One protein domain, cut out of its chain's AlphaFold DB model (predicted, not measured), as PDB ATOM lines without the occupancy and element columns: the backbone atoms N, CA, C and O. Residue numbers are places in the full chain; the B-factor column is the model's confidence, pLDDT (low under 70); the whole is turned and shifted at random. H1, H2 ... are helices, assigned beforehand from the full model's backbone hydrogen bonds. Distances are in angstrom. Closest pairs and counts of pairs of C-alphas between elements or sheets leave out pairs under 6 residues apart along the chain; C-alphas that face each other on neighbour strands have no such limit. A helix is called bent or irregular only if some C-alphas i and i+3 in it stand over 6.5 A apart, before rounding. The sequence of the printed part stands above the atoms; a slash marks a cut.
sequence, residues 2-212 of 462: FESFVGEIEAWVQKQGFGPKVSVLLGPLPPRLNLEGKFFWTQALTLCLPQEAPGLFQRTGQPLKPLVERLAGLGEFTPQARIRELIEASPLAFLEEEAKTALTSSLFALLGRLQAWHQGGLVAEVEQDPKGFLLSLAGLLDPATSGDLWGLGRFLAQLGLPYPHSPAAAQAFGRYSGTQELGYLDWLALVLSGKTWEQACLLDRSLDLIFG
ATOM      1  N   PHE A   2     145.377  93.067  48.250       87.44
ATOM      2  CA  PHE A   2     144.632  94.101  47.509       87.44
ATOM      3  C   PHE A   2     143.231  94.377  48.084       87.44
ATOM      4  O   PHE A   2     142.908  95.518  48.377       87.44
ATOM      5  N   GLU A   3     142.454  93.336  48.391       88.81
ATOM      6  CA  GLU A   3     141.157  93.506  49.075       88.81
ATOM      7  C   GLU A   3     141.280  94.159  50.465       88.81
ATOM      8  O   GLU A   3     140.414  94.921  50.873       88.81
ATOM      9  N   SER A   4     142.384  93.908  51.182       85.75
ATOM     10  CA  SER A   4     142.653  94.539  52.486       85.75
ATOM     11  C   SER A   4     142.919  96.032  52.326       85.75
ATOM     12  O   SER A   4     142.336  96.840  53.037       85.75
ATOM     13  N   PHE A   5     143.744  96.398  51.341       84.69
ATOM     14  CA  PHE A   5     144.018  97.785  50.974       84.69
ATOM     15  C   PHE A   5     142.732  98.545  50.641       84.69
ATOM     16  O   PHE A   5     142.487  99.622  51.184       84.69
ATOM     17  N   VAL A   6     141.889  97.963  49.782       86.44
ATOM     18  CA  VAL A   6     140.597  98.550  49.407       86.44
ATOM     19  C   VAL A   6     139.692  98.683  50.635       86.44
ATOM     20  O   VAL A   6     139.163  99.765  50.878       86.44
ATOM     21  N   GLY A   7     139.583  97.639  51.463       84.25
ATOM     22  CA  GLY A   7     138.771  97.669  52.681       84.25
ATOM     23  C   GLY A   7     139.219  98.729  53.696       84.25
ATOM     24  O   GLY A   7     138.385  99.414  54.289       84.25
ATOM     25  N   GLU A   8     140.526  98.927  53.877       81.25
ATOM     26  CA  GLU A   8     141.071  99.974  54.753       81.25
ATOM     27  C   GLU A   8     140.779 101.384  54.224       81.25
ATOM     28  O   GLU A   8     140.402 102.277  54.991       81.25
ATOM     29  N   ILE A   9     140.898 101.580  52.909       80.38
ATOM     30  CA  ILE A   9     140.530 102.830  52.239       80.38
ATOM     31  C   ILE A   9     139.050 103.136  52.448       80.38
ATOM     32  O   ILE A   9     138.702 104.245  52.855       80.38
ATOM     33  N   GLU A  10     138.179 102.164  52.195       80.69
ATOM     34  CA  GLU A  10     136.736 102.321  52.353       80.69
ATOM     35  C   GLU A  10     136.366 102.649  53.802       80.69
ATOM     36  O   GLU A  10     135.624 103.604  54.049       80.69
ATOM     37  N   ALA A  11     136.942 101.931  54.770       79.12
ATOM     38  CA  ALA A  11     136.738 102.192  56.191       79.12
ATOM     39  C   ALA A  11     137.180 103.611  56.584       79.12
ATOM     40  O   ALA A  11     136.485 104.305  57.332       79.12
ATOM     41  N   TRP A  12     138.309 104.088  56.053       76.19
ATOM     42  CA  TRP A  12     138.771 105.456  56.278       76.19
ATOM     43  C   TRP A  12     137.826 106.488  55.654       76.19
ATOM     44  O   TRP A  12     137.420 107.435  56.332       76.19
ATOM     45  N   VAL A  13     137.427 106.295  54.395       75.44
ATOM     46  CA  VAL A  13     136.501 107.180  53.669       75.44
ATOM     47  C   VAL A  13     135.176 107.300  54.425       75.44
ATOM     48  O   VAL A  13     134.636 108.403  54.562       75.44
ATOM     49  N   GLN A  14     134.670 106.192  54.969       76.50
ATOM     50  CA  GLN A  14     133.487 106.178  55.827       76.50
ATOM     51  C   GLN A  14     133.725 106.942  57.134       76.50
ATOM     52  O   GLN A  14     132.934 107.824  57.473       76.50
ATOM     53  N   LYS A  15     134.836 106.679  57.834       73.75
ATOM     54  CA  LYS A  15     135.191 107.342  59.100       73.75
ATOM     55  C   LYS A  15     135.322 108.862  58.970       73.75
ATOM     56  O   LYS A  15     134.964 109.580  59.897       73.75
ATOM     57  N   GLN A  16     135.819 109.360  57.838       67.44
ATOM     58  CA  GLN A  16     135.943 110.799  57.567       67.44
ATOM     59  C   GLN A  16     134.640 111.450  57.064       67.44
ATOM     60  O   GLN A  16     134.612 112.651  56.800       67.44
ATOM     61  N   GLY A  17     133.560 110.680  56.890       72.25
ATOM     62  CA  GLY A  17     132.289 111.183  56.360       72.25
ATOM     63  C   GLY A  17     132.306 111.461  54.852       72.25
ATOM     64  O   GLY A  17     131.425 112.154  54.342       72.25
ATOM     65  N   PHE A  18     133.289 110.932  54.119       71.00
ATOM     66  CA  PHE A  18     133.386 111.084  52.666       71.00
ATOM     67  C   PHE A  18     132.612 110.013  51.888       71.00
ATOM     68  O   PHE A  18     132.321 110.237  50.717       71.00
ATOM     69  N   GLY A  19     132.219 108.896  52.510       75.25
ATOM     70  CA  GLY A  19     131.469 107.809  51.851       75.25
ATOM     71  C   GLY A  19     130.242 108.272  51.041       75.25
ATOM     72  O   GLY A  19     130.134 107.943  49.855       75.25
ATOM     73  N   PRO A  20     129.356 109.116  51.605       74.56
ATOM     74  CA  PRO A  20     128.229 109.685  50.863       74.56
ATOM     75  C   PRO A  20     128.649 110.576  49.683       74.56
ATOM     76  O   PRO A  20     127.944 110.652  48.687       74.56
ATOM     77  N   LYS A  21     129.807 111.245  49.756       70.38
ATOM     78  CA  LYS A  21     130.316 112.068  48.645       70.38
ATOM     79  C   LYS A  21     130.902 111.206  47.532       70.38
ATOM     80  O   LYS A  21     130.620 111.468  46.372       70.38
ATOM     81  N   VAL A  22     131.671 110.170  47.871       74.19
ATOM     82  CA  VAL A  22     132.247 109.245  46.878       74.19
ATOM     83  C   VAL A  22     131.145 108.564  46.079       74.19
ATOM     84  O   VAL A  22     131.195 108.580  44.856       74.19
ATOM     85  N   SER A  23     130.113 108.049  46.746       74.50
ATOM     86  CA  SER A  23     128.968 107.421  46.068       74.50
ATOM     87  C   SER A  23     128.239 108.370  45.110       74.50
ATOM     88  O   SER A  23     127.887 107.963  44.008       74.50
ATOM     89  N   VAL A  24     128.079 109.648  45.473       73.62
ATOM     90  CA  VAL A  24     127.500 110.671  44.582       73.62
ATOM     91  C   VAL A  24     128.405 110.965  43.375       73.62
ATOM     92  O   VAL A  24     127.909 111.182  42.270       73.62
ATOM     93  N   LEU A  25     129.728 110.956  43.557       72.12
ATOM     94  CA  LEU A  25     130.711 111.218  42.493       72.12
ATOM     95  C   LEU A  25     130.923 110.031  41.548       72.12
ATOM     96  O   LEU A  25     131.239 110.227  40.374       72.12
ATOM     97  N   LEU A  26     130.713 108.814  42.044       78.19
ATOM     98  CA  LEU A  26     130.714 107.565  41.282       78.19
ATOM     99  C   LEU A  26     129.419 107.356  40.489       78.19
ATOM    100  O   LEU A  26     129.103 106.222  40.142       78.19
ATOM    101  N   GLY A  27     128.688 108.438  40.184       68.94
ATOM    102  CA  GLY A  27     127.481 108.414  39.360       68.94
ATOM    103  C   GLY A  27     127.639 107.574  38.083       68.94
ATOM    104  O   GLY A  27     128.772 107.282  37.672       68.94
ATOM    105  N   PRO A  28     126.511 107.197  37.455       66.00
ATOM    106  CA  PRO A  28     126.461 106.170  36.422       66.00
ATOM    107  C   PRO A  28     127.529 106.396  35.357       66.00
ATOM    108  O   PRO A  28     127.803 107.536  34.966       66.00
ATOM    109  N   LEU A  29     128.148 105.300  34.923       64.56
ATOM    110  CA  LEU A  29     129.128 105.327  33.846       64.56
ATOM    111  C   LEU A  29     128.521 106.059  32.638       64.56
ATOM    112  O   LEU A  29     127.330 105.881  32.358       64.56
ATOM    113  N   PRO A  30     129.286 106.944  31.972       57.56
ATOM    114  CA  PRO A  30     128.746 107.776  30.910       57.56
ATOM    115  C   PRO A  30     128.085 106.888  29.845       57.56
ATOM    116  O   PRO A  30     128.714 105.964  29.338       57.56
ATOM    117  N   PRO A  31     126.818 107.152  29.481       52.97
ATOM    118  CA  PRO A  31     126.040 106.242  28.642       52.97
ATOM    119  C   PRO A  31     126.434 106.292  27.160       52.97
ATOM    120  O   PRO A  31     125.824 105.602  26.345       52.97
ATOM    121  N   ARG A  32     127.379 107.161  26.772       62.78
ATOM    122  CA  ARG A  32     127.738 107.405  25.373       62.78
ATOM    123  C   ARG A  32     129.244 107.494  25.192       62.78
ATOM    124  O   ARG A  32     129.894 108.343  25.799       62.78
ATOM    125  N   LEU A  33     129.743 106.660  24.282       72.31
ATOM    126  CA  LEU A  33     131.066 106.803  23.694       72.31
ATOM    127  C   LEU A  33     131.126 108.126  22.930       72.31
ATOM    128  O   LEU A  33     130.395 108.329  21.958       72.31
ATOM    129  N   ASN A  34     131.991 109.030  23.370       69.62
ATOM    130  CA  ASN A  34     132.262 110.281  22.689       69.62
ATOM    131  C   ASN A  34     133.360 110.069  21.646       69.62
ATOM    132  O   ASN A  34     134.521 110.421  21.845       69.62
ATOM    133  N   LEU A  35     132.961 109.488  20.518       72.69
ATOM    134  CA  LEU A  35     133.767 109.456  19.299       72.69
ATOM    135  C   LEU A  35     133.566 110.736  18.463       72.69
ATOM    136  O   LEU A  35     133.991 110.793  17.312       72.69
ATOM    137  N   GLU A  36     132.884 111.754  19.010       63.97
ATOM    138  CA  GLU A  36     132.583 112.977  18.275       63.97
ATOM    139  C   GLU A  36     133.879 113.738  17.953       63.97
ATOM    140  O   GLU A  36     134.858 113.753  18.710       63.97
ATOM    141  N   GLY A  37     133.884 114.353  16.769       73.38
ATOM    142  CA  GLY A  37     135.039 115.036  16.198       73.38
ATOM    143  C   GLY A  37     135.663 116.100  17.112       73.38
ATOM    144  O   GLY A  37     135.147 116.483  18.154       73.38
ATOM    145  N   LYS A  38     136.819 116.626  16.708       73.62
ATOM    146  CA  LYS A  38     137.701 117.525  17.478       73.62
ATOM    147  C   LYS A  38     138.219 116.982  18.819       73.62
ATOM    148  O   LYS A  38     139.436 116.970  18.981       73.62
ATOM    149  N   PHE A  39     137.382 116.541  19.761       76.50
ATOM    150  CA  PHE A  39     137.838 116.040  21.066       76.50
ATOM    151  C   PHE A  39     138.626 114.737  20.910       76.50
ATOM    152  O   PHE A  39     139.791 114.690  21.303       76.50
ATOM    153  N   PHE A  40     138.039 113.744  20.232       83.62
ATOM    154  CA  PHE A  40     138.714 112.490  19.898       83.62
ATOM    155  C   PHE A  40     140.065 112.743  19.214       83.62
ATOM    156  O   PHE A  40     141.101 112.281  19.679       83.62
ATOM    157  N   TRP A  41     140.064 113.550  18.146       83.75
ATOM    158  CA  TRP A  41     141.255 113.804  17.333       83.75
ATOM    159  C   TRP A  41     142.338 114.592  18.067       83.75
ATOM    160  O   TRP A  41     143.519 114.384  17.806       83.75
ATOM    161  N   THR A  42     141.960 115.456  19.009       79.88
ATOM    162  CA  THR A  42     142.921 116.124  19.900       79.88
ATOM    163  C   THR A  42     143.653 115.111  20.778       79.88
ATOM    164  O   THR A  42     144.879 115.159  20.882       79.88
ATOM    165  N   GLN A  43     142.923 114.175  21.392       76.25
ATOM    166  CA  GLN A  43     143.531 113.173  22.271       76.25
ATOM    167  C   GLN A  43     144.327 112.133  21.475       76.25
ATOM    168  O   GLN A  43     145.472 111.847  21.810       76.25
ATOM    169  N   ALA A  44     143.771 111.646  20.366       79.56
ATOM    170  CA  ALA A  44     144.430 110.711  19.462       79.56
ATOM    171  C   ALA A  44     145.764 111.251  18.926       79.56
ATOM    172  O   ALA A  44     146.773 110.559  18.986       79.56
ATOM    173  N   LEU A  45     145.800 112.507  18.463       79.56
ATOM    174  CA  LEU A  45     147.047 113.132  18.014       79.56
ATOM    175  C   LEU A  45     148.099 113.197  19.120       79.56
ATOM    176  O   LEU A  45     149.276 113.040  18.833       79.56
ATOM    177  N   THR A  46     147.689 113.417  20.370       75.94
ATOM    178  CA  THR A  46     148.623 113.451  21.504       75.94
ATOM    179  C   THR A  46     149.312 112.099  21.708       75.94
ATOM    180  O   THR A  46     150.467 112.069  22.116       75.94
ATOM    181  N   LEU A  47     148.627 110.996  21.385       75.62
ATOM    182  CA  LEU A  47     149.157 109.634  21.492       75.62
ATOM    183  C   LEU A  47     150.017 109.226  20.292       75.62
ATOM    184  O   LEU A  47     150.981 108.498  20.473       75.62
ATOM    185  N   CYS A  48     149.678 109.685  19.083       78.19
ATOM    186  CA  CYS A  48     150.405 109.323  17.860       78.19
ATOM    187  C   CYS A  48     151.694 110.129  17.633       78.19
ATOM    188  O   CYS A  48     152.388 109.913  16.639       78.19
ATOM    189  N   LEU A  49     151.964 111.147  18.454       75.94
ATOM    190  CA  LEU A  49     153.109 112.030  18.261       75.94
ATOM    191  C   LEU A  49     154.365 111.477  18.950       75.94
ATOM    192  O   LEU A  49     154.279 111.031  20.093       75.94
ATOM    193  N   PRO A  50     155.544 111.571  18.306       68.19
ATOM    194  CA  PRO A  50     156.795 111.073  18.879       68.19
ATOM    195  C   PRO A  50     157.149 111.813  20.178       68.19
ATOM    196  O   PRO A  50     156.799 112.982  20.332       68.19
ATOM    197  N   GLN A  51     157.888 111.173  21.094       59.94
ATOM    198  CA  GLN A  51     158.194 111.690  22.447       59.94
ATOM    199  C   GLN A  51     158.857 113.085  22.487       59.94
ATOM    200  O   GLN A  51     158.770 113.781  23.499       59.94
ATOM    201  N   GLU A  52     159.476 113.527  21.393       54.94
ATOM    202  CA  GLU A  52     160.105 114.849  21.248       54.94
ATOM    203  C   GLU A  52     159.105 115.957  20.860       54.94
ATOM    204  O   GLU A  52     159.357 117.147  21.069       54.94
ATOM    205  N   ALA A  53     157.934 115.586  20.334       56.75
ATOM    206  CA  ALA A  53     156.897 116.497  19.866       56.75
ATOM    207  C   ALA A  53     156.023 117.144  20.967       56.75
ATOM    208  O   ALA A  53     155.654 118.307  20.792       56.75
ATOM    209  N   PRO A  54     155.721 116.514  22.126       52.31
ATOM    210  CA  PRO A  54     154.987 117.131  23.237       52.31
ATOM    211  C   PRO A  54     155.563 118.478  23.714       52.31
ATOM    212  O   PRO A  54     154.816 119.385  24.083       52.31
ATOM    213  N   GLY A  55     156.886 118.668  23.639       50.19
ATOM    214  CA  GLY A  55     157.544 119.943  23.964       50.19
ATOM    215  C   GLY A  55     157.253 121.081  22.971       50.19
ATOM    216  O   GLY A  55     157.332 122.259  23.335       50.19
ATOM    217  N   LEU A  56     156.857 120.767  21.732       49.81
ATOM    218  CA  LEU A  56     156.489 121.759  20.713       49.81
ATOM    219  C   LEU A  56     155.131 122.422  20.975       49.81
ATOM    220  O   LEU A  56     154.904 123.546  20.517       49.81
ATOM    221  N   PHE A  57     154.274 121.786  21.777       52.19
ATOM    222  CA  PHE A  57     152.972 122.316  22.194       52.19
ATOM    223  C   PHE A  57     153.079 123.481  23.176       52.19
ATOM    224  O   PHE A  57     152.193 124.332  23.219       52.19
ATOM    225  N   GLN A  58     154.170 123.548  23.943       46.72
ATOM    226  CA  GLN A  58     154.424 124.655  24.869       46.72
ATOM    227  C   GLN A  58     155.161 125.825  24.202       46.72
ATOM    228  O   GLN A  58     155.025 126.960  24.652       46.72
ATOM    229  N   ARG A  59     155.934 125.573  23.133       39.47
ATOM    230  CA  ARG A  59     156.837 126.570  22.524       39.47
ATOM    231  C   ARG A  59     156.255 127.351  21.350       39.47
ATOM    232  O   ARG A  59     156.661 128.487  21.138       39.47
ATOM    233  N   THR A  60     155.350 126.769  20.566       44.62
ATOM    234  CA  THR A  60     154.944 127.380  19.286       44.62
ATOM    235  C   THR A  60     153.738 128.309  19.388       44.62
ATOM    236  O   THR A  60     153.506 129.082  18.465       44.62
ATOM    237  N   GLY A  61     152.951 128.257  20.471       45.84
ATOM    238  CA  GLY A  61     151.718 129.050  20.601       45.84
ATOM    239  C   GLY A  61     150.692 128.816  19.477       45.84
ATOM    240  O   GLY A  61     149.679 129.510  19.416       45.84
ATOM    241  N   GLN A  62     150.935 127.853  18.582       54.88
ATOM    242  CA  GLN A  62     150.083 127.540  17.447       54.88
ATOM    243  C   GLN A  62     149.157 126.386  17.832       54.88
ATOM    244  O   GLN A  62     149.629 125.286  18.121       54.88
ATOM    245  N   PRO A  63     147.830 126.586  17.843       59.47
ATOM    246  CA  PRO A  63     146.922 125.493  18.127       59.47
ATOM    247  C   PRO A  63     146.906 124.539  16.925       59.47
ATOM    248  O   PRO A  63     146.588 124.963  15.818       59.47
ATOM    249  N   LEU A  64     147.119 123.233  17.139       73.50
ATOM    250  CA  LEU A  64     146.819 122.175  16.150       73.50
ATOM    251  C   LEU A  64     145.329 122.118  15.765       73.50
ATOM    252  O   LEU A  64     144.912 121.265  14.989       73.50
ATOM    253  N   LYS A  65     144.510 123.038  16.279       77.75
ATOM    254  CA  LYS A  65     143.082 123.170  16.010       77.75
ATOM    255  C   LYS A  65     142.733 123.083  14.514       77.75
ATOM    256  O   LYS A  65     141.832 122.308  14.216       77.75
ATOM    257  N   PRO A  66     143.428 123.747  13.565       84.94
ATOM    258  CA  PRO A  66     143.121 123.588  12.141       84.94
ATOM    259  C   PRO A  66     143.390 122.170  11.618       84.94
ATOM    260  O   PRO A  66     142.634 121.672  10.789       84.94
ATOM    261  N   LEU A  67     144.442 121.503  12.109       86.62
ATOM    262  CA  LEU A  67     144.737 120.110  11.763       86.62
ATOM    263  C   LEU A  67     143.665 119.179  12.340       86.62
ATOM    264  O   LEU A  67     143.085 118.391  11.603       86.62
ATOM    265  N   VAL A  68     143.347 119.325  13.627       85.94
ATOM    266  CA  VAL A  68     142.291 118.580  14.329       85.94
ATOM    267  C   VAL A  68     140.941 118.723  13.621       85.94
ATOM    268  O   VAL A  68     140.226 117.741  13.452       85.94
ATOM    269  N   GLU A  69     140.587 119.933  13.186       86.12
ATOM    270  CA  GLU A  69     139.348 120.208  12.452       86.12
ATOM    271  C   GLU A  69     139.307 119.501  11.097       86.12
ATOM    272  O   GLU A  69     138.266 118.969  10.717       86.12
ATOM    273  N   ARG A  70     140.439 119.452  10.388       89.38
ATOM    274  CA  ARG A  70     140.543 118.752   9.103       89.38
ATOM    275  C   ARG A  70     140.554 117.234   9.268       89.38
ATOM    276  O   ARG A  70     139.906 116.560   8.477       89.38
ATOM    277  N   LEU A  71     141.222 116.710  10.299       88.06
ATOM    278  CA  LEU A  71     141.207 115.282  10.644       88.06
ATOM    279  C   LEU A  71     139.802 114.815  11.045       88.06
ATOM    280  O   LEU A  71     139.349 113.769  10.599       88.06
ATOM    281  N   ALA A  72     139.074 115.633  11.811       85.62
ATOM    282  CA  ALA A  72     137.689 115.358  12.189       85.62
ATOM    283  C   ALA A  72     136.717 115.292  11.002       85.62
ATOM    284  O   ALA A  72     135.651 114.701  11.137       85.62
ATOM    285  N   GLY A  73     137.070 115.897   9.865       84.81
ATOM    286  CA  GLY A  73     136.284 115.851   8.633       84.81
ATOM    287  C   GLY A  73     136.654 114.708   7.683       84.81
ATOM    288  O   GLY A  73     136.110 114.662   6.580       84.81
ATOM    289  N   LEU A  74     137.592 113.829   8.051       86.50
ATOM    290  CA  LEU A  74     138.001 112.717   7.195       86.50
ATOM    291  C   LEU A  74     136.936 111.618   7.167       86.50
ATOM    292  O   LEU A  74     136.389 111.232   8.196       86.50
ATOM    293  N   GLY A  75     136.662 111.113   5.965       79.62
ATOM    294  CA  GLY A  75     135.732 110.011   5.728       79.62
ATOM    295  C   GLY A  75     136.435 108.665   5.547       79.62
ATOM    296  O   GLY A  75     137.660 108.590   5.460       79.62
ATOM    297  N   GLU A  76     135.638 107.607   5.420       68.50
ATOM    298  CA  GLU A  76     136.083 106.208   5.361       68.50
ATOM    299  C   GLU A  76     137.082 105.891   4.244       68.50
ATOM    300  O   GLU A  76     138.005 105.106   4.436       68.50
ATOM    301  N   PHE A  77     136.960 106.571   3.108       79.06
ATOM    302  CA  PHE A  77     137.812 106.357   1.938       79.06
ATOM    303  C   PHE A  77     138.971 107.354   1.851       79.06
ATOM    304  O   PHE A  77     139.528 107.562   0.773       79.06
ATOM    305  N   THR A  78     139.320 108.013   2.960       86.00
ATOM    306  CA  THR A  78     140.425 108.977   2.966       86.00
ATOM    307  C   THR A  78     141.749 108.248   2.711       86.00
ATOM    308  O   THR A  78     142.154 107.427   3.534       86.00
ATOM    309  N   PRO A  79     142.473 108.554   1.620       90.25
ATOM    310  CA  PRO A  79     143.761 107.928   1.353       90.25
ATOM    311  C   PRO A  79     144.836 108.462   2.306       90.25
ATOM    312  O   PRO A  79     144.803 109.629   2.703       90.25
ATOM    313  N   GLN A  80     145.857 107.650   2.595       91.69
ATOM    314  CA  GLN A  80     147.018 108.068   3.398       91.69
ATOM    315  C   GLN A  80     147.665 109.361   2.880       91.69
ATOM    316  O   GLN A  80     148.036 110.220   3.677       91.69
ATOM    317  N   ALA A  81     147.725 109.541   1.556       92.81
ATOM    318  CA  ALA A  81     148.243 110.757   0.925       92.81
ATOM    319  C   ALA A  81     147.531 112.028   1.421       92.81
ATOM    320  O   ALA A  81     148.173 113.046   1.663       92.81
ATOM    321  N   ARG A  82     146.217 111.961   1.669       93.31
ATOM    322  CA  ARG A  82     145.459 113.106   2.176       93.31
ATOM    323  C   ARG A  82     145.800 113.425   3.630       93.31
ATOM    324  O   ARG A  82     145.887 114.592   3.989       93.31
ATOM    325  N   ILE A  83     146.012 112.410   4.467       91.94
ATOM    326  CA  ILE A  83     146.476 112.593   5.854       91.94
ATOM    327  C   ILE A  83     147.876 113.216   5.849       91.94
ATOM    328  O   ILE A  83     148.142 114.153   6.603       91.94
ATOM    329  N   ARG A  84     148.739 112.748   4.945       94.19
ATOM    330  CA  ARG A  84     150.095 113.260   4.762       94.19
ATOM    331  C   ARG A  84     150.115 114.743   4.385       94.19
ATOM    332  O   ARG A  84     150.793 115.523   5.047       94.19
ATOM    333  N   GLU A  85     149.302 115.148   3.409       94.50
ATOM    334  CA  GLU A  85     149.121 116.559   3.033       94.50
ATOM    335  C   GLU A  85     148.680 117.428   4.219       94.50
ATOM    336  O   GLU A  85     149.120 118.567   4.366       94.50
ATOM    337  N   LEU A  86     147.796 116.909   5.081       93.19
ATOM    338  CA  LEU A  86     147.331 117.640   6.260       93.19
ATOM    339  C   LEU A  86     148.448 117.854   7.282       93.19
ATOM    340  O   LEU A  86     148.530 118.943   7.848       93.19
ATOM    341  N   ILE A  87     149.300 116.851   7.502       89.75
ATOM    342  CA  ILE A  87     150.468 116.950   8.389       89.75
ATOM    343  C   ILE A  87     151.458 117.986   7.841       89.75
ATOM    344  O   ILE A  87     151.886 118.868   8.587       89.75
ATOM    345  N   GLU A  88     151.765 117.939   6.544       91.00
ATOM    346  CA  GLU A  88     152.689 118.869   5.875       91.00
ATOM    347  C   GLU A  88     152.156 120.306   5.802       91.00
ATOM    348  O   GLU A  88     152.929 121.259   5.831       91.00
ATOM    349  N   ALA A  89     150.835 120.483   5.775       89.94
ATOM    350  CA  ALA A  89     150.186 121.791   5.851       89.94
ATOM    351  C   ALA A  89     149.993 122.302   7.293       89.94
ATOM    352  O   ALA A  89     149.350 123.334   7.502       89.94
ATOM    353  N   SER A  90     150.485 121.570   8.295       86.75
ATOM    354  CA  SER A  90     150.319 121.892   9.711       86.75
ATOM    355  C   SER A  90     151.641 122.322  10.354       86.75
ATOM    356  O   SER A  90     152.709 122.159   9.759       86.75
ATOM    357  N   PRO A  91     151.610 122.792  11.613       83.88
ATOM    358  CA  PRO A  91     152.826 123.037  12.374       83.88
ATOM    359  C   PRO A  91     153.715 121.800  12.530       83.88
ATOM    360  O   PRO A  91     154.840 121.974  12.950       83.88
ATOM    361  N   LEU A  92     153.261 120.584  12.197       83.56
ATOM    362  CA  LEU A  92     154.042 119.339  12.240       83.56
ATOM    363  C   LEU A  92     154.924 119.109  10.997       83.56
ATOM    364  O   LEU A  92     155.615 118.096  10.914       83.56
ATOM    365  N   ALA A  93     154.943 120.034  10.034       86.31
ATOM    366  CA  ALA A  93     155.754 119.917   8.819       86.31
ATOM    367  C   ALA A  93     157.272 119.812   9.077       86.31
ATOM    368  O   ALA A  93     158.000 119.311   8.220       86.31
ATOM    369  N   PHE A  94     157.751 120.262  10.245       82.44
ATOM    370  CA  PHE A  94     159.164 120.173  10.640       82.44
ATOM    371  C   PHE A  94     159.610 118.752  11.011       82.44
ATOM    372  O   PHE A  94     160.811 118.524  11.113       82.44
ATOM    373  N   LEU A  95     158.674 117.823  11.261       82.75
ATOM    374  CA  LEU A  95     159.010 116.448  11.625       82.75
ATOM    375  C   LEU A  95     159.873 115.799  10.534       82.75
ATOM    376  O   LEU A  95     159.702 116.072   9.342       82.75
ATOM    377  N   GLU A  96     160.782 114.915  10.936       87.19
ATOM    378  CA  GLU A  96     161.569 114.127   9.989       87.19
ATOM    379  C   GLU A  96     160.670 113.212   9.145       87.19
ATOM    380  O   GLU A  96     159.547 112.872   9.529       87.19
ATOM    381  N   GLU A  97     161.150 112.813   7.968       88.44
ATOM    382  CA  GLU A  97     160.357 112.032   7.011       88.44
ATOM    383  C   GLU A  97     159.887 110.684   7.573       88.44
ATOM    384  O   GLU A  97     158.752 110.266   7.314       88.44
ATOM    385  N   GLU A  98     160.709 110.047   8.405       85.88
ATOM    386  CA  GLU A  98     160.359 108.823   9.128       85.88
ATOM    387  C   GLU A  98     159.208 109.067  10.120       85.88
ATOM    388  O   GLU A  98     158.181 108.387  10.061       85.88
ATOM    389  N   ALA A  99     159.303 110.120  10.938       83.25
ATOM    390  CA  ALA A  99     158.276 110.496  11.910       83.25
ATOM    391  C   ALA A  99     156.944 110.889  11.249       83.25
ATOM    392  O   ALA A  99     155.870 110.485  11.701       83.25
ATOM    393  N   LYS A 100     156.980 111.631  10.134       87.62
ATOM    394  CA  LYS A 100     155.767 111.952   9.363       87.62
ATOM    395  C   LYS A 100     155.119 110.700   8.767       87.62
ATOM    396  O   LYS A 100     153.891 110.623   8.690       87.62
ATOM    397  N   THR A 101     155.917 109.724   8.333       88.88
ATOM    398  CA  THR A 101     155.427 108.454   7.767       88.88
ATOM    399  C   THR A 101     154.773 107.587   8.842       88.88
ATOM    400  O   THR A 101     153.664 107.085   8.633       88.88
ATOM    401  N   ALA A 102     155.396 107.491  10.018       85.25
ATOM    402  CA  ALA A 102     154.842 106.804  11.183       85.25
ATOM    403  C   ALA A 102     153.526 107.446  11.657       85.25
ATOM    404  O   ALA A 102     152.518 106.751  11.818       85.25
ATOM    405  N   LEU A 103     153.484 108.779  11.772       86.00
ATOM    406  CA  LEU A 103     152.274 109.519  12.143       86.00
ATOM    407  C   LEU A 103     151.143 109.317  11.123       86.00
ATOM    408  O   LEU A 103     149.999 109.065  11.502       86.00
ATOM    409  N   THR A 104     151.455 109.388   9.825       90.06
ATOM    410  CA  THR A 104     150.476 109.154   8.746       90.06
ATOM    411  C   THR A 104     149.878 107.751   8.841       90.06
ATOM    412  O   THR A 104     148.662 107.588   8.734       90.06
ATOM    413  N   SER A 105     150.721 106.745   9.077       88.38
ATOM    414  CA  SER A 105     150.307 105.343   9.179       88.38
ATOM    415  C   SER A 105     149.421 105.102  10.402       88.38
ATOM    416  O   SER A 105     148.368 104.477  10.277       88.38
ATOM    417  N   SER A 106     149.790 105.673  11.550       87.12
ATOM    418  CA  SER A 106     149.044 105.547  12.811       87.12
ATOM    419  C   SER A 106     147.673 106.221  12.733       87.12
ATOM    420  O   SER A 106     146.656 105.627  13.090       87.12
ATOM    421  N   LEU A 107     147.601 107.440  12.178       87.38
ATOM    422  CA  LEU A 107     146.327 108.144  11.974       87.38
ATOM    423  C   LEU A 107     145.421 107.425  10.970       87.38
ATOM    424  O   LEU A 107     144.207 107.387  11.163       87.38
ATOM    425  N   PHE A 108     145.991 106.835   9.917       88.38
ATOM    426  CA  PHE A 108     145.236 106.041   8.951       88.38
ATOM    427  C   PHE A 108     144.667 104.762   9.577       88.38
ATOM    428  O   PHE A 108     143.483 104.470   9.418       88.38
ATOM    429  N   ALA A 109     145.483 104.023  10.332       85.56
ATOM    430  CA  ALA A 109     145.038 102.825  11.034       85.56
ATOM    431  C   ALA A 109     143.942 103.147  12.066       85.56
ATOM    432  O   ALA A 109     142.948 102.423  12.175       85.56
ATOM    433  N   LEU A 110     144.076 104.274  12.773       85.06
ATOM    434  CA  LEU A 110     143.079 104.743  13.732       85.06
ATOM    435  C   LEU A 110     141.758 105.118  13.051       85.06
ATOM    436  O   LEU A 110     140.692 104.746  13.543       85.06
ATOM    437  N   LEU A 111     141.822 105.796  11.899       85.50
ATOM    438  CA  LEU A 111     140.648 106.124  11.086       85.50
ATOM    439  C   LEU A 111     139.883 104.861  10.657       85.50
ATOM    440  O   LEU A 111     138.652 104.865  10.664       85.50
ATOM    441  N   GLY A 112     140.598 103.775  10.344       82.56
ATOM    442  CA  GLY A 112     139.995 102.473  10.055       82.56
ATOM    443  C   GLY A 112     139.269 101.864  11.261       82.56
ATOM    444  O   GLY A 112     138.148 101.376  11.122       82.56
ATOM    445  N   ARG A 113     139.851 101.935  12.468       82.94
ATOM    446  CA  ARG A 113     139.214 101.407  13.693       82.94
ATOM    447  C   ARG A 113     137.976 102.176  14.137       82.94
ATOM    448  O   ARG A 113     137.024 101.560  14.611       82.94
ATOM    449  N   LEU A 114     137.964 103.498  13.966       81.25
ATOM    450  CA  LEU A 114     136.834 104.354  14.350       81.25
ATOM    451  C   LEU A 114     135.494 103.877  13.780       81.25
ATOM    452  O   LEU A 114     134.459 103.996  14.433       81.25
ATOM    453  N   GLN A 115     135.506 103.317  12.573       74.50
ATOM    454  CA  GLN A 115     134.299 102.830  11.905       74.50
ATOM    455  C   GLN A 115     133.705 101.610  12.607       74.50
ATOM    456  O   GLN A 115     132.508 101.592  12.894       74.50
ATOM    457  N   ALA A 116     134.542 100.622  12.940       75.62
ATOM    458  CA  ALA A 116     134.122  99.444  13.695       75.62
ATOM    459  C   ALA A 116     133.565  99.838  15.075       75.62
ATOM    460  O   ALA A 116     132.556  99.301  15.537       75.62
ATOM    461  N   TRP A 117     134.165 100.851  15.703       83.75
ATOM    462  CA  TRP A 117     133.704 101.378  16.986       83.75
ATOM    463  C   TRP A 117     132.357 102.100  16.888       83.75
ATOM    464  O   TRP A 117     131.506 101.899  17.754       83.75
ATOM    465  N   HIS A 118     132.114 102.867  15.819       75.06
ATOM    466  CA  HIS A 118     130.814 103.500  15.564       75.06
ATOM    467  C   HIS A 118     129.670 102.494  15.388       75.06
ATOM    468  O   HIS A 118     128.525 102.818  15.699       75.06
ATOM    469  N   GLN A 119     129.968 101.274  14.939       73.00
ATOM    470  CA  GLN A 119     128.993 100.186  14.801       73.00
ATOM    471  C   GLN A 119     128.780  99.394  16.106       73.00
ATOM    472  O   GLN A 119     128.051  98.405  16.111       73.00
ATOM    473  N   GLY A 120     129.380  99.830  17.221       69.88
ATOM    474  CA  GLY A 120     129.203  99.228  18.546       69.88
ATOM    475  C   GLY A 120     130.224  98.145  18.912       69.88
ATOM    476  O   GLY A 120     130.116  97.576  19.995       69.88
ATOM    477  N   GLY A 121     131.232  97.880  18.072       78.12
ATOM    478  CA  GLY A 121     132.247  96.846  18.330       78.12
ATOM    479  C   GLY A 121     133.164  97.135  19.525       78.12
ATOM    480  O   GLY A 121     133.624  96.211  20.187       78.12
ATOM    481  N   LEU A 122     133.365  98.413  19.867       81.75
ATOM    482  CA  LEU A 122     134.352  98.843  20.866       81.75
ATOM    483  C   LEU A 122     134.140  98.231  22.258       81.75
ATOM    484  O   LEU A 122     135.085  97.730  22.859       81.75
ATOM    485  N   VAL A 123     132.915  98.290  22.787       80.38
ATOM    486  CA  VAL A 123     132.630  97.806  24.149       80.38
ATOM    487  C   VAL A 123     132.810  96.290  24.222       80.38
ATOM    488  O   VAL A 123     133.463  95.796  25.134       80.38
ATOM    489  N   ALA A 124     132.296  95.567  23.223       81.12
ATOM    490  CA  ALA A 124     132.392  94.112  23.154       81.12
ATOM    491  C   ALA A 124     133.846  93.628  23.023       81.12
ATOM    492  O   ALA A 124     134.239  92.686  23.706       81.12
ATOM    493  N   GLU A 125     134.657  94.293  22.192       84.94
ATOM    494  CA  GLU A 125     136.089  93.990  22.054       84.94
ATOM    495  C   GLU A 125     136.844  94.189  23.376       84.94
ATOM    496  O   GLU A 125     137.681  93.362  23.744       84.94
ATOM    497  N   VAL A 126     136.534  95.266  24.105       86.31
ATOM    498  CA  VAL A 126     137.182  95.574  25.385       86.31
ATOM    499  C   VAL A 126     136.768  94.607  26.480       86.31
ATOM    500  O   VAL A 126     137.632  94.144  27.213       86.31
ATOM    501  N   GLU A 127     135.488  94.269  26.603       84.00
ATOM    502  CA  GLU A 127     135.030  93.328  27.631       84.00
ATOM    503  C   GLU A 127     135.539  91.901  27.389       84.00
ATOM    504  O   GLU A 127     135.797  91.172  28.349       84.00
ATOM    505  N   GLN A 128     135.708  91.504  26.124       86.88
ATOM    506  CA  GLN A 128     136.182  90.171  25.761       86.88
ATOM    507  C   GLN A 128     137.667  89.967  26.087       86.88
ATOM    508  O   GLN A 128     138.037  88.919  26.620       86.88
ATOM    509  N   ASP A 129     138.519  90.938  25.752       89.88
ATOM    510  CA  ASP A 129     139.951  90.890  26.050       89.88
ATOM    511  C   ASP A 129     140.503  92.303  26.301       89.88
ATOM    512  O   ASP A 129     141.111  92.902  25.407       89.88
ATOM    513  N   PRO A 130     140.346  92.850  27.524       89.19
ATOM    514  CA  PRO A 130     140.787  94.210  27.817       89.19
ATOM    515  C   PRO A 130     142.287  94.388  27.567       89.19
ATOM    516  O   PRO A 130     142.734  95.345  26.932       89.19
ATOM    517  N   LYS A 131     143.083  93.413  28.024       90.81
ATOM    518  CA  LYS A 131     144.539  93.423  27.881       90.81
ATOM    519  C   LYS A 131     144.945  93.383  26.408       90.81
ATOM    520  O   LYS A 131     145.765  94.201  25.990       90.81
ATOM    521  N   GLY A 132     144.409  92.441  25.636       89.50
ATOM    522  CA  GLY A 132     144.722  92.307  24.216       89.50
ATOM    523  C   GLY A 132     144.246  93.502  23.403       89.50
ATOM    524  O   GLY A 132     144.994  93.987  22.554       89.50
ATOM    525  N   PHE A 133     143.069  94.053  23.715       89.31
ATOM    526  CA  PHE A 133     142.577  95.279  23.097       89.31
ATOM    527  C   PHE A 133     143.556  96.439  23.300       89.31
ATOM    528  O   PHE A 133     143.931  97.101  22.331       89.31
ATOM    529  N   LEU A 134     144.008  96.662  24.538       88.19
ATOM    530  CA  LEU A 134     144.910  97.766  24.855       88.19
ATOM    531  C   LEU A 134     146.282  97.602  24.196       88.19
ATOM    532  O   LEU A 134     146.811  98.566  23.649       88.19
ATOM    533  N   LEU A 135     146.843  96.389  24.199       88.06
ATOM    534  CA  LEU A 135     148.103  96.091  23.509       88.06
ATOM    535  C   LEU A 135     147.972  96.264  21.991       88.06
ATOM    536  O   LEU A 135     148.878  96.779  21.340       88.06
ATOM    537  N   SER A 136     146.827  95.877  21.429       86.69
ATOM    538  CA  SER A 136     146.526  96.069  20.014       86.69
ATOM    539  C   SER A 136     146.381  97.550  19.654       86.69
ATOM    540  O   SER A 136     146.878  97.975  18.613       86.69
ATOM    541  N   LEU A 137     145.753  98.347  20.522       85.00
ATOM    542  CA  LEU A 137     145.659  99.796  20.362       85.00
ATOM    543  C   LEU A 137     147.031 100.472  20.503       85.00
ATOM    544  O   LEU A 137     147.339 101.370  19.726       85.00
ATOM    545  N   ALA A 138     147.870 100.012  21.434       85.12
ATOM    546  CA  ALA A 138     149.238 100.498  21.595       85.12
ATOM    547  C   ALA A 138     150.062 100.281  20.321       85.12
ATOM    548  O   ALA A 138     150.630 101.232  19.793       85.12
ATOM    549  N   GLY A 139     150.045  99.062  19.769       81.31
ATOM    550  CA  GLY A 139     150.764  98.748  18.531       81.31
ATOM    551  C   GLY A 139     150.246  99.500  17.298       81.31
ATOM    552  O   GLY A 139     150.985  99.666  16.333       81.31
ATOM    553  N   LEU A 140     148.993  99.962  17.326       78.69
ATOM    554  CA  LEU A 140     148.401 100.776  16.265       78.69
ATOM    555  C   LEU A 140     148.832 102.248  16.337       78.69
ATOM    556  O   LEU A 140     148.932 102.897  15.297       78.69
ATOM    557  N   LEU A 141     149.039 102.775  17.546       74.62
ATOM    558  CA  LEU A 141     149.327 104.191  17.776       74.62
ATOM    559  C   LEU A 141     150.828 104.501  17.825       74.62
ATOM    560  O   LEU A 141     151.183 105.636  17.522       74.62
ATOM    561  N   ASP A 142     151.684 103.521  18.145       67.38
ATOM    562  CA  ASP A 142     153.138 103.633  17.978       67.38
ATOM    563  C   ASP A 142     153.872 102.268  18.091       67.38
ATOM    564  O   ASP A 142     153.901 101.671  19.170       67.38
ATOM    565  N   PRO A 143     154.510 101.756  17.021       51.94
ATOM    566  CA  PRO A 143     155.379 100.576  17.094       51.94
ATOM    567  C   PRO A 143     156.801 100.844  17.633       51.94
ATOM    568  O   PRO A 143     157.517  99.883  17.919       51.94
ATOM    569  N   ALA A 144     157.244 102.106  17.709       52.91
ATOM    570  CA  ALA A 144     158.640 102.505  17.920       52.91
ATOM    571  C   ALA A 144     158.920 103.216  19.261       52.91
ATOM    572  O   ALA A 144     160.068 103.200  19.709       52.91
ATOM    573  N   THR A 145     157.923 103.793  19.944       51.56
ATOM    574  CA  THR A 145     158.087 104.296  21.324       51.56
ATOM    575  C   THR A 145     157.516 103.346  22.377       51.56
ATOM    576  O   THR A 145     156.630 102.532  22.126       51.56
ATOM    577  N   SER A 146     158.066 103.421  23.593       53.34
ATOM    578  CA  SER A 146     157.599 102.671  24.760       53.34
ATOM    579  C   SER A 146     156.141 103.032  25.065       53.34
ATOM    580  O   SER A 146     155.884 104.059  25.694       53.34
ATOM    581  N   GLY A 147     155.204 102.210  24.588       66.00
ATOM    582  CA  GLY A 147     153.767 102.464  24.657       66.00
ATOM    583  C   GLY A 147     153.298 102.815  26.067       66.00
ATOM    584  O   GLY A 147     153.288 101.964  26.961       66.00
ATOM    585  N   ASP A 148     152.900 104.072  26.267       78.38
ATOM    586  CA  ASP A 148     152.327 104.549  27.522       78.38
ATOM    587  C   ASP A 148     150.920 103.962  27.710       78.38
ATOM    588  O   ASP A 148     149.899 104.562  27.367       78.38
ATOM    589  N   LEU A 149     150.866 102.754  28.270       86.81
ATOM    590  CA  LEU A 149     149.613 102.057  28.546       86.81
ATOM    591  C   LEU A 149     148.717 102.842  29.525       86.81
ATOM    592  O   LEU A 149     147.493 102.764  29.417       86.81
ATOM    593  N   TRP A 150     149.295 103.647  30.430       86.94
ATOM    594  CA  TRP A 150     148.526 104.530  31.317       86.94
ATOM    595  C   TRP A 150     147.831 105.644  30.535       86.94
ATOM    596  O   TRP A 150     146.657 105.939  30.787       86.94
ATOM    597  N   GLY A 151     148.535 106.245  29.577       82.69
ATOM    598  CA  GLY A 151     147.989 107.218  28.632       82.69
ATOM    599  C   GLY A 151     146.850 106.639  27.794       82.69
ATOM    600  O   GLY A 151     145.803 107.275  27.665       82.69
ATOM    601  N   LEU A 152     146.998 105.403  27.308       85.62
ATOM    602  CA  LEU A 152     145.958 104.709  26.539       85.62
ATOM    603  C   LEU A 152     144.711 104.390  27.369       85.62
ATOM    604  O   LEU A 152     143.597 104.652  26.917       85.62
ATOM    605  N   GLY A 153     144.874 103.890  28.597       88.19
ATOM    606  CA  GLY A 153     143.746 103.675  29.506       88.19
ATOM    607  C   GLY A 153     142.982 104.975  29.782       88.19
ATOM    608  O   GLY A 153     141.753 105.011  29.726       88.19
ATOM    609  N   ARG A 154     143.709 106.081  30.001       84.69
ATOM    610  CA  ARG A 154     143.118 107.411  30.219       84.69
ATOM    611  C   ARG A 154     142.386 107.928  28.985       84.69
ATOM    612  O   ARG A 154     141.319 108.521  29.119       84.69
ATOM    613  N   PHE A 155     142.946 107.711  27.800       83.62
ATOM    614  CA  PHE A 155     142.306 108.055  26.535       83.62
ATOM    615  C   PHE A 155     140.953 107.361  26.394       83.62
ATOM    616  O   PHE A 155     139.951 108.035  26.179       83.62
ATOM    617  N   LEU A 156     140.894 106.046  26.615       85.38
ATOM    618  CA  LEU A 156     139.641 105.286  26.561       85.38
ATOM    619  C   LEU A 156     138.617 105.810  27.579       85.38
ATOM    620  O   LEU A 156     137.472 106.080  27.209       85.38
ATOM    621  N   ALA A 157     139.052 106.076  28.815       82.69
ATOM    622  CA  ALA A 157     138.207 106.673  29.849       82.69
ATOM    623  C   ALA A 157     137.638 108.044  29.441       82.69
ATOM    624  O   ALA A 157     136.455 108.315  29.657       82.69
ATOM    625  N   GLN A 158     138.442 108.900  28.803       78.06
ATOM    626  CA  GLN A 158     138.012 110.210  28.299       78.06
ATOM    627  C   GLN A 158     137.028 110.119  27.128       78.06
ATOM    628  O   GLN A 158     136.176 110.996  26.987       78.06
ATOM    629  N   LEU A 159     137.102 109.058  26.321       77.00
ATOM    630  CA  LEU A 159     136.105 108.758  25.289       77.00
ATOM    631  C   LEU A 159     134.786 108.231  25.871       77.00
ATOM    632  O   LEU A 159     133.860 107.948  25.118       77.00
ATOM    633  N   GLY A 160     134.670 108.100  27.192       77.50
ATOM    634  CA  GLY A 160     133.483 107.563  27.848       77.50
ATOM    635  C   GLY A 160     133.459 106.037  27.920       77.50
ATOM    636  O   GLY A 160     132.449 105.485  28.347       77.50
ATOM    637  N   LEU A 161     134.548 105.351  27.548       82.62
ATOM    638  CA  LEU A 161     134.718 103.926  27.811       82.62
ATOM    639  C   LEU A 161     135.464 103.766  29.138       82.62
ATOM    640  O   LEU A 161     136.675 103.980  29.174       82.62
ATOM    641  N   PRO A 162     134.789 103.424  30.245       79.69
ATOM    642  CA  PRO A 162     135.465 103.309  31.522       79.69
ATOM    643  C   PRO A 162     136.534 102.223  31.426       79.69
ATOM    644  O   PRO A 162     136.244 101.087  31.066       79.69
ATOM    645  N   TYR A 163     137.775 102.620  31.683       89.06
ATOM    646  CA  TYR A 163     138.948 101.765  31.596       89.06
ATOM    647  C   TYR A 163     139.859 102.105  32.783       89.06
ATOM    648  O   TYR A 163     140.057 103.298  33.041       89.06
ATOM    649  N   PRO A 164     140.411 101.124  33.523       91.06
ATOM    650  CA  PRO A 164     141.318 101.406  34.630       91.06
ATOM    651  C   PRO A 164     142.540 102.225  34.195       91.06
ATOM    652  O   PRO A 164     143.252 101.862  33.259       91.06
ATOM    653  N   HIS A 165     142.785 103.358  34.844       88.69
ATOM    654  CA  HIS A 165     143.815 104.304  34.422       88.69
ATOM    655  C   HIS A 165     144.387 105.148  35.565       88.69
ATOM    656  O   HIS A 165     144.945 106.212  35.290       88.69
ATOM    657  N   SER A 166     144.292 104.692  36.820       87.56
ATOM    658  CA  SER A 166     144.858 105.410  37.966       87.56
ATOM    659  C   SER A 166     146.286 104.952  38.328       87.56
ATOM    660  O   SER A 166     146.467 104.075  39.180       87.56
ATOM    661  N   PRO A 167     147.351 105.571  37.770       85.25
ATOM    662  CA  PRO A 167     148.727 105.248  38.156       85.25
ATOM    663  C   PRO A 167     148.995 105.591  39.625       85.25
ATOM    664  O   PRO A 167     149.798 104.943  40.293       85.25
ATOM    665  N   ALA A 168     148.301 106.601  40.154       79.38
ATOM    666  CA  ALA A 168     148.430 107.004  41.546       79.38
ATOM    667  C   ALA A 168     147.898 105.926  42.503       79.38
ATOM    668  O   ALA A 168     148.519 105.681  43.541       79.38
ATOM    669  N   ALA A 169     146.797 105.259  42.141       83.75
ATOM    670  CA  ALA A 169     146.270 104.129  42.893       83.75
ATOM    671  C   ALA A 169     147.218 102.922  42.848       83.75
ATOM    672  O   ALA A 169     147.513 102.350  43.896       83.75
ATOM    673  N   ALA A 170     147.775 102.599  41.676       86.44
ATOM    674  CA  ALA A 170     148.752 101.519  41.528       86.44
ATOM    675  C   ALA A 170     150.003 101.735  42.382       86.44
ATOM    676  O   ALA A 170     150.440 100.838  43.104       86.44
ATOM    677  N   GLN A 171     150.541 102.954  42.375       81.19
ATOM    678  CA  GLN A 171     151.666 103.325  43.230       81.19
ATOM    679  C   GLN A 171     151.307 103.287  44.720       81.19
ATOM    680  O   GLN A 171     152.134 102.901  45.545       81.19
ATOM    681  N   ALA A 172     150.097 103.717  45.092       77.06
ATOM    682  CA  ALA A 172     149.634 103.660  46.475       77.06
ATOM    683  C   ALA A 172     149.518 102.214  46.964       77.06
ATOM    684  O   ALA A 172     150.006 101.908  48.052       77.06
ATOM    685  N   PHE A 173     148.956 101.333  46.138       82.12
ATOM    686  CA  PHE A 173     148.882  99.916  46.443       82.12
ATOM    687  C   PHE A 173     150.274  99.289  46.539       82.12
ATOM    688  O   PHE A 173     150.549  98.665  47.553       82.12
ATOM    689  N   GLY A 174     151.169  99.525  45.571       80.31
ATOM    690  CA  GLY A 174     152.530  98.973  45.591       80.31
ATOM    691  C   GLY A 174     153.289  99.287  46.885       80.31
ATOM    692  O   GLY A 174     153.918  98.416  47.481       80.31
ATOM    693  N   ARG A 175     153.136 100.515  47.395       71.94
ATOM    694  CA  ARG A 175     153.684 100.911  48.701       71.94
ATOM    695  C   ARG A 175     153.036 100.167  49.866       71.94
ATOM    696  O   ARG A 175     153.755  99.700  50.741       71.94
ATOM    697  N   TYR A 176     151.708 100.056  49.876       76.31
ATOM    698  CA  TYR A 176     150.974  99.327  50.913       76.31
ATOM    699  C   TYR A 176     151.361  97.842  50.956       76.31
ATOM    700  O   TYR A 176     151.547  97.273  52.028       76.31
ATOM    701  N   SER A 177     151.509  97.211  49.793       77.62
ATOM    702  CA  SER A 177     151.864  95.797  49.670       77.62
ATOM    703  C   SER A 177     153.353  95.509  49.854       77.62
ATOM    704  O   SER A 177     153.732  94.342  49.947       77.62
ATOM    705  N   GLY A 178     154.205  96.539  49.869       73.25
ATOM    706  CA  GLY A 178     155.659  96.382  49.828       73.25
ATOM    707  C   GLY A 178     156.176  95.814  48.500       73.25
ATOM    708  O   GLY A 178     157.306  95.334  48.437       73.25
ATOM    709  N   THR A 179     155.364  95.837  47.439       71.69
ATOM    710  CA  THR A 179     155.779  95.420  46.094       71.69
ATOM    711  C   THR A 179     156.431  96.590  45.357       71.69
ATOM    712  O   THR A 179     156.078  97.748  45.576       71.69
ATOM    713  N   GLN A 180     157.379  96.301  44.458       67.94
ATOM    714  CA  GLN A 180     157.949  97.319  43.563       67.94
ATOM    715  C   GLN A 180     156.863  97.984  42.693       67.94
ATOM    716  O   GLN A 180     155.719  97.521  42.655       67.94
ATOM    717  N   GLU A 181     157.212  99.093  42.026       68.19
ATOM    718  CA  GLU A 181     156.289  99.845  41.168       68.19
ATOM    719  C   GLU A 181     155.564  98.924  40.181       68.19
ATOM    720  O   GLU A 181     156.186  98.246  39.365       68.19
ATOM    721  N   LEU A 182     154.234  98.896  40.284       80.56
ATOM    722  CA  LEU A 182     153.392  98.074  39.429       80.56
ATOM    723  C   LEU A 182     153.287  98.710  38.048       80.56
ATOM    724  O   LEU A 182     152.897  99.875  37.912       80.56
ATOM    725  N   GLY A 183     153.590  97.917  37.023       87.31
ATOM    726  CA  GLY A 183     153.297  98.287  35.653       87.31
ATOM    727  C   GLY A 183     151.789  98.360  35.418       87.31
ATOM    728  O   GLY A 183     150.976  97.837  36.185       87.31
ATOM    729  N   TYR A 184     151.402  98.982  34.307       90.62
ATOM    730  CA  TYR A 184     149.997  99.097  33.922       90.62
ATOM    731  C   TYR A 184     149.286  97.738  33.862       90.62
ATOM    732  O   TYR A 184     148.177  97.581  34.365       90.62
ATOM    733  N   LEU A 185     149.930  96.744  33.240       91.06
ATOM    734  CA  LEU A 185     149.342  95.416  33.053       91.06
ATOM    735  C   LEU A 185     149.141  94.684  34.383       91.06
ATOM    736  O   LEU A 185     148.142  93.983  34.538       91.06
ATOM    737  N   ASP A 186     150.054  94.876  35.336       91.19
ATOM    738  CA  ASP A 186     149.941  94.295  36.672       91.19
ATOM    739  C   ASP A 186     148.781  94.934  37.434       91.19
ATOM    740  O   ASP A 186     147.973  94.233  38.042       91.19
ATOM    741  N   TRP A 187     148.649  96.262  37.343       92.81
ATOM    742  CA  TRP A 187     147.515  96.982  37.915       92.81
ATOM    743  C   TRP A 187     146.186  96.542  37.304       92.81
ATOM    744  O   TRP A 187     145.247  96.230  38.034       92.81
ATOM    745  N   LEU A 188     146.112  96.450  35.975       92.69
ATOM    746  CA  LEU A 188     144.914  95.996  35.273       92.69
ATOM    747  C   LEU A 188     144.508  94.589  35.736       92.69
ATOM    748  O   LEU A 188     143.342  94.361  36.051       92.69
ATOM    749  N   ALA A 189     145.465  93.662  35.843       91.88
ATOM    750  CA  ALA A 189     145.209  92.311  36.338       91.88
ATOM    751  C   ALA A 189     144.734  92.301  37.804       91.88
ATOM    752  O   ALA A 189     143.821  91.553  38.152       91.88
ATOM    753  N   LEU A 190     145.321  93.145  38.658       92.50
ATOM    754  CA  LEU A 190     144.934  93.296  40.063       92.50
ATOM    755  C   LEU A 190     143.500  93.805  40.217       92.50
ATOM    756  O   LEU A 190     142.719  93.220  40.968       92.50
ATOM    757  N   VAL A 191     143.143  94.867  39.494       92.25
ATOM    758  CA  VAL A 191     141.812  95.481  39.570       92.25
ATOM    759  C   VAL A 191     140.740  94.548  38.994       92.25
ATOM    760  O   VAL A 191     139.646  94.472  39.550       92.25
ATOM    761  N   LEU A 192     141.057  93.783  37.944       91.00
ATOM    762  CA  LEU A 192     140.153  92.779  37.364       91.00
ATOM    763  C   LEU A 192     140.014  91.508  38.212       91.00
ATOM    764  O   LEU A 192     139.096  90.718  37.993       91.00
ATOM    765  N   SER A 193     140.904  91.286  39.181       92.38
ATOM    766  CA  SER A 193     140.937  90.050  39.959       92.38
ATOM    767  C   SER A 193     139.616  89.806  40.698       92.38
ATOM    768  O   SER A 193     139.250  90.537  41.626       92.38
ATOM    769  N   GLY A 194     138.894  88.770  40.254       86.56
ATOM    770  CA  GLY A 194     137.612  88.345  40.819       86.56
ATOM    771  C   GLY A 194     136.451  89.322  40.601       86.56
ATOM    772  O   GLY A 194     135.457  89.218  41.317       86.56
ATOM    773  N   LYS A 195     136.564  90.273  39.663       90.12
ATOM    774  CA  LYS A 195     135.571  91.335  39.424       90.12
ATOM    775  C   LYS A 195     135.085  91.334  37.978       90.12
ATOM    776  O   LYS A 195     135.819  90.981  37.060       90.12
ATOM    777  N   THR A 196     133.839  91.754  37.776       90.38
ATOM    778  CA  THR A 196     133.332  92.102  36.436       90.38
ATOM    779  C   THR A 196     134.039  93.353  35.906       90.38
ATOM    780  O   THR A 196     134.582  94.135  36.690       90.38
ATOM    781  N   TRP A 197     134.008  93.573  34.586       87.06
ATOM    782  CA  TRP A 197     134.591  94.768  33.959       87.06
ATOM    783  C   TRP A 197     134.061  96.066  34.586       87.06
ATOM    784  O   TRP A 197     134.833  96.947  34.967       87.06
ATOM    785  N   GLU A 198     132.746  96.143  34.788       85.81
ATOM    786  CA  GLU A 198     132.087  97.289  35.415       85.81
ATOM    787  C   GLU A 198     132.583  97.526  36.849       85.81
ATOM    788  O   GLU A 198     132.960  98.645  37.201       85.81
ATOM    789  N   GLN A 199     132.652  96.475  37.671       89.06
ATOM    790  CA  GLN A 199     133.144  96.569  39.051       89.06
ATOM    791  C   GLN A 199     134.612  96.998  39.114       89.06
ATOM    792  O   GLN A 199     134.974  97.830  39.944       89.06
ATOM    793  N   ALA A 200     135.450  96.450  38.235       90.75
ATOM    794  CA  ALA A 200     136.855  96.818  38.116       90.75
ATOM    795  C   ALA A 200     137.009  98.307  37.768       90.75
ATOM    796  O   ALA A 200     137.776  99.028  38.406       90.75
ATOM    797  N   CYS A 201     136.222  98.798  36.812       88.50
ATOM    798  CA  CYS A 201     136.237 100.200  36.419       88.50
ATOM    799  C   CYS A 201     135.731 101.140  37.516       88.50
ATOM    800  O   CYS A 201     136.301 102.211  37.724       88.50
ATOM    801  N   LEU A 202     134.667 100.758  38.227       87.94
ATOM    802  CA  LEU A 202     134.148 101.529  39.358       87.94
ATOM    803  C   LEU A 202     135.160 101.592  40.504       87.94
ATOM    804  O   LEU A 202     135.313 102.652  41.111       87.94
ATOM    805  N   LEU A 203     135.870 100.493  40.768       89.38
ATOM    806  CA  LEU A 203     136.942 100.448  41.757       89.38
ATOM    807  C   LEU A 203     138.123 101.335  41.350       89.38
ATOM    808  O   LEU A 203     138.566 102.152  42.147       89.38
ATOM    809  N   ASP A 204     138.631 101.224  40.123       89.88
ATOM    810  CA  ASP A 204     139.737 102.087  39.689       89.88
ATOM    811  C   ASP A 204     139.338 103.565  39.721       89.88
ATOM    812  O   ASP A 204     140.091 104.387  40.231       89.88
ATOM    813  N   ARG A 205     138.115 103.906  39.294       85.38
ATOM    814  CA  ARG A 205     137.590 105.274  39.372       85.38
ATOM    815  C   ARG A 205     137.434 105.758  40.813       85.38
ATOM    816  O   ARG A 205     137.680 106.933  41.081       85.38
ATOM    817  N   SER A 206     137.021 104.899  41.745       85.50
ATOM    818  CA  SER A 206     136.927 105.271  43.162       85.50
ATOM    819  C   SER A 206     138.312 105.538  43.742       85.50
ATOM    820  O   SER A 206     138.511 106.545  44.422       85.50
ATOM    821  N   LEU A 207     139.289 104.706  43.391       85.31
ATOM    822  CA  LEU A 207     140.682 104.899  43.757       85.31
ATOM    823  C   LEU A 207     141.274 106.138  43.073       85.31
ATOM    824  O   LEU A 207     142.017 106.869  43.717       85.31
ATOM    825  N   ASP A 208     140.906 106.455  41.834       81.12
ATOM    826  CA  ASP A 208     141.354 107.669  41.147       81.12
ATOM    827  C   ASP A 208     140.761 108.938  41.763       81.12
ATOM    828  O   ASP A 208     141.466 109.922  41.964       81.12
ATOM    829  N   LEU A 209     139.495 108.908  42.185       79.25
ATOM    830  CA  LEU A 209     138.908 110.000  42.967       79.25
ATOM    831  C   LEU A 209     139.653 110.226  44.287       79.25
ATOM    832  O   LEU A 209     139.635 111.338  44.807       79.25
ATOM    833  N   ILE A 210     140.290 109.192  44.836       77.00
ATOM    834  CA  ILE A 210     141.016 109.248  46.107       77.00
ATOM    835  C   ILE A 210     142.494 109.615  45.907       77.00
ATOM    836  O   ILE A 210     143.046 110.388  46.686       77.00
ATOM    837  N   PHE A 211     143.157 109.071  44.890       76.56
ATOM    838  CA  PHE A 211     144.608 109.168  44.695       76.56
ATOM    839  C   PHE A 211     145.012 110.037  43.497       76.56
ATOM    840  O   PHE A 211     146.120 110.593  43.483       76.56
ATOM    841  N   GLY A 212     144.133 110.176  42.510       68.56
ATOM    842  CA  GLY A 212     144.371 110.848  41.241       68.56
ATOM    843  C   GLY A 212     144.707 112.339  41.399       68.56
ATOM    844  O   GLY A 212     144.168 113.040  42.262       68.56
TER     845      GLY A 212
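AT A GLANCE: This is residues 2 to 212 of the 462 residues of the protein "MPN domain-containing protein" of Candidatus Lambdaproteobacteria bacterium RIFOXYD2_FULL_56_26 (UniProt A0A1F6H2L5). The helices make an elongated body of two lobes set end to end, one with H1, H2, H12, H13 and H14, the other with H3 to H11. Residues 26 to 38, with no named element, cross from the first lobe to the second; H11 lies in the middle of the whole, and H8 is the longest helix. The 211 printed residues hold fourteen named helices, H1 to H14 in order, and no named strand; the class is all helix, and the helix packing is mostly crossed. The whole is compact, with a radius of gyration of the C-alphas of 19.2 A and spans of 58 by 36 by 29 A.

IN THESE COORDINATES: H1, residues 2 to 15, begins at C-alpha 2 (144.632, 94.101, 47.509) and is 20.0 A long. H2 is residues 19 to 25, H3 39 to 48, H4 56 to 59, H5 65 to 72 and H6 80 to 88. H7, residues 91 to 94, is irregular, with C-alphas 91 and 94 7.2 A apart. H8, residues 97 to 118, is 31.9 A long and begins at C-alpha 97 (160.357, 112.032, 7.011). H9 is residues 121 to 128, H10 130 to 141, H11 149 to 158, H12 167 to 177 and H13 184 to 192. H14, residues 197 to 211, is 20.6 A long and ends at C-alpha 211 (144.608, 109.168, 44.695).

HOW THE PARTS SIT: H1 touches H12 with residues 2 to 5 alone, closest at the C-alphas of Phe 5 and Phe 173, 7.0 A. H2 is close to but not clearly touching H14, closest at Val 22 and Ser 206, 7.2 A between C-alphas. H14 touches H12 about perpendicular at 86 degrees, the C-alphas of Ala 168 and Phe 211 being closest at 5.4 A. With residues 200 to 204 alone, H14 touches H13, closest at the C-alphas of Leu 192 and Ala 200, 5.3 A. H3 and H8 are the hubs, each touching three helices. They touch each other through residues 103 to 107 of H8 alone, closest at the C-alphas of Cys 48 and Leu 103, 6.0 A. H3 touches H11 at a shallow tilt of 7 degrees, opposite ways, closest at the C-alphas of Gln 43 and Phe 155, 6.8 A. H3 also touches H5, closest at the C-alphas of Trp 41 and Val 68, 5.7 A. H5 and H6 form a helical hairpin, closest at the C-alphas of Leu 67 and Leu 86, 6.6 A. H8 touches H6 with residues 100 to 108 alone, closest at the C-alphas of Arg 84 and Thr 104, 5.7 A. H10 touches H8, closest at the C-alphas of Ser 106 and Leu 141, 5.2 A. H4 touches no helix; H7 and H9 are each close to but not clearly touching H8. H11 and H13 are close but not clearly touching, with the C-alphas of Leu 149 and Tyr 184 closest at 6.1 A. Every O i to N i+4 pair is within hydrogen-bond range in the helices other than H8, with 16 of 18, and H4 and H7, too short for such a pair.

THE WHOLE: The C-alphas of Lys 15 and Ala 81 are the two farthest apart, 59.7 A. The printed part has no cut; the one long link is H2 to H3, 13 residues. Mean pLDDT of the printed part is 79.5, with 34 residues under 70, among them residues 27 to 32, 50 to 63 and 142 to 147.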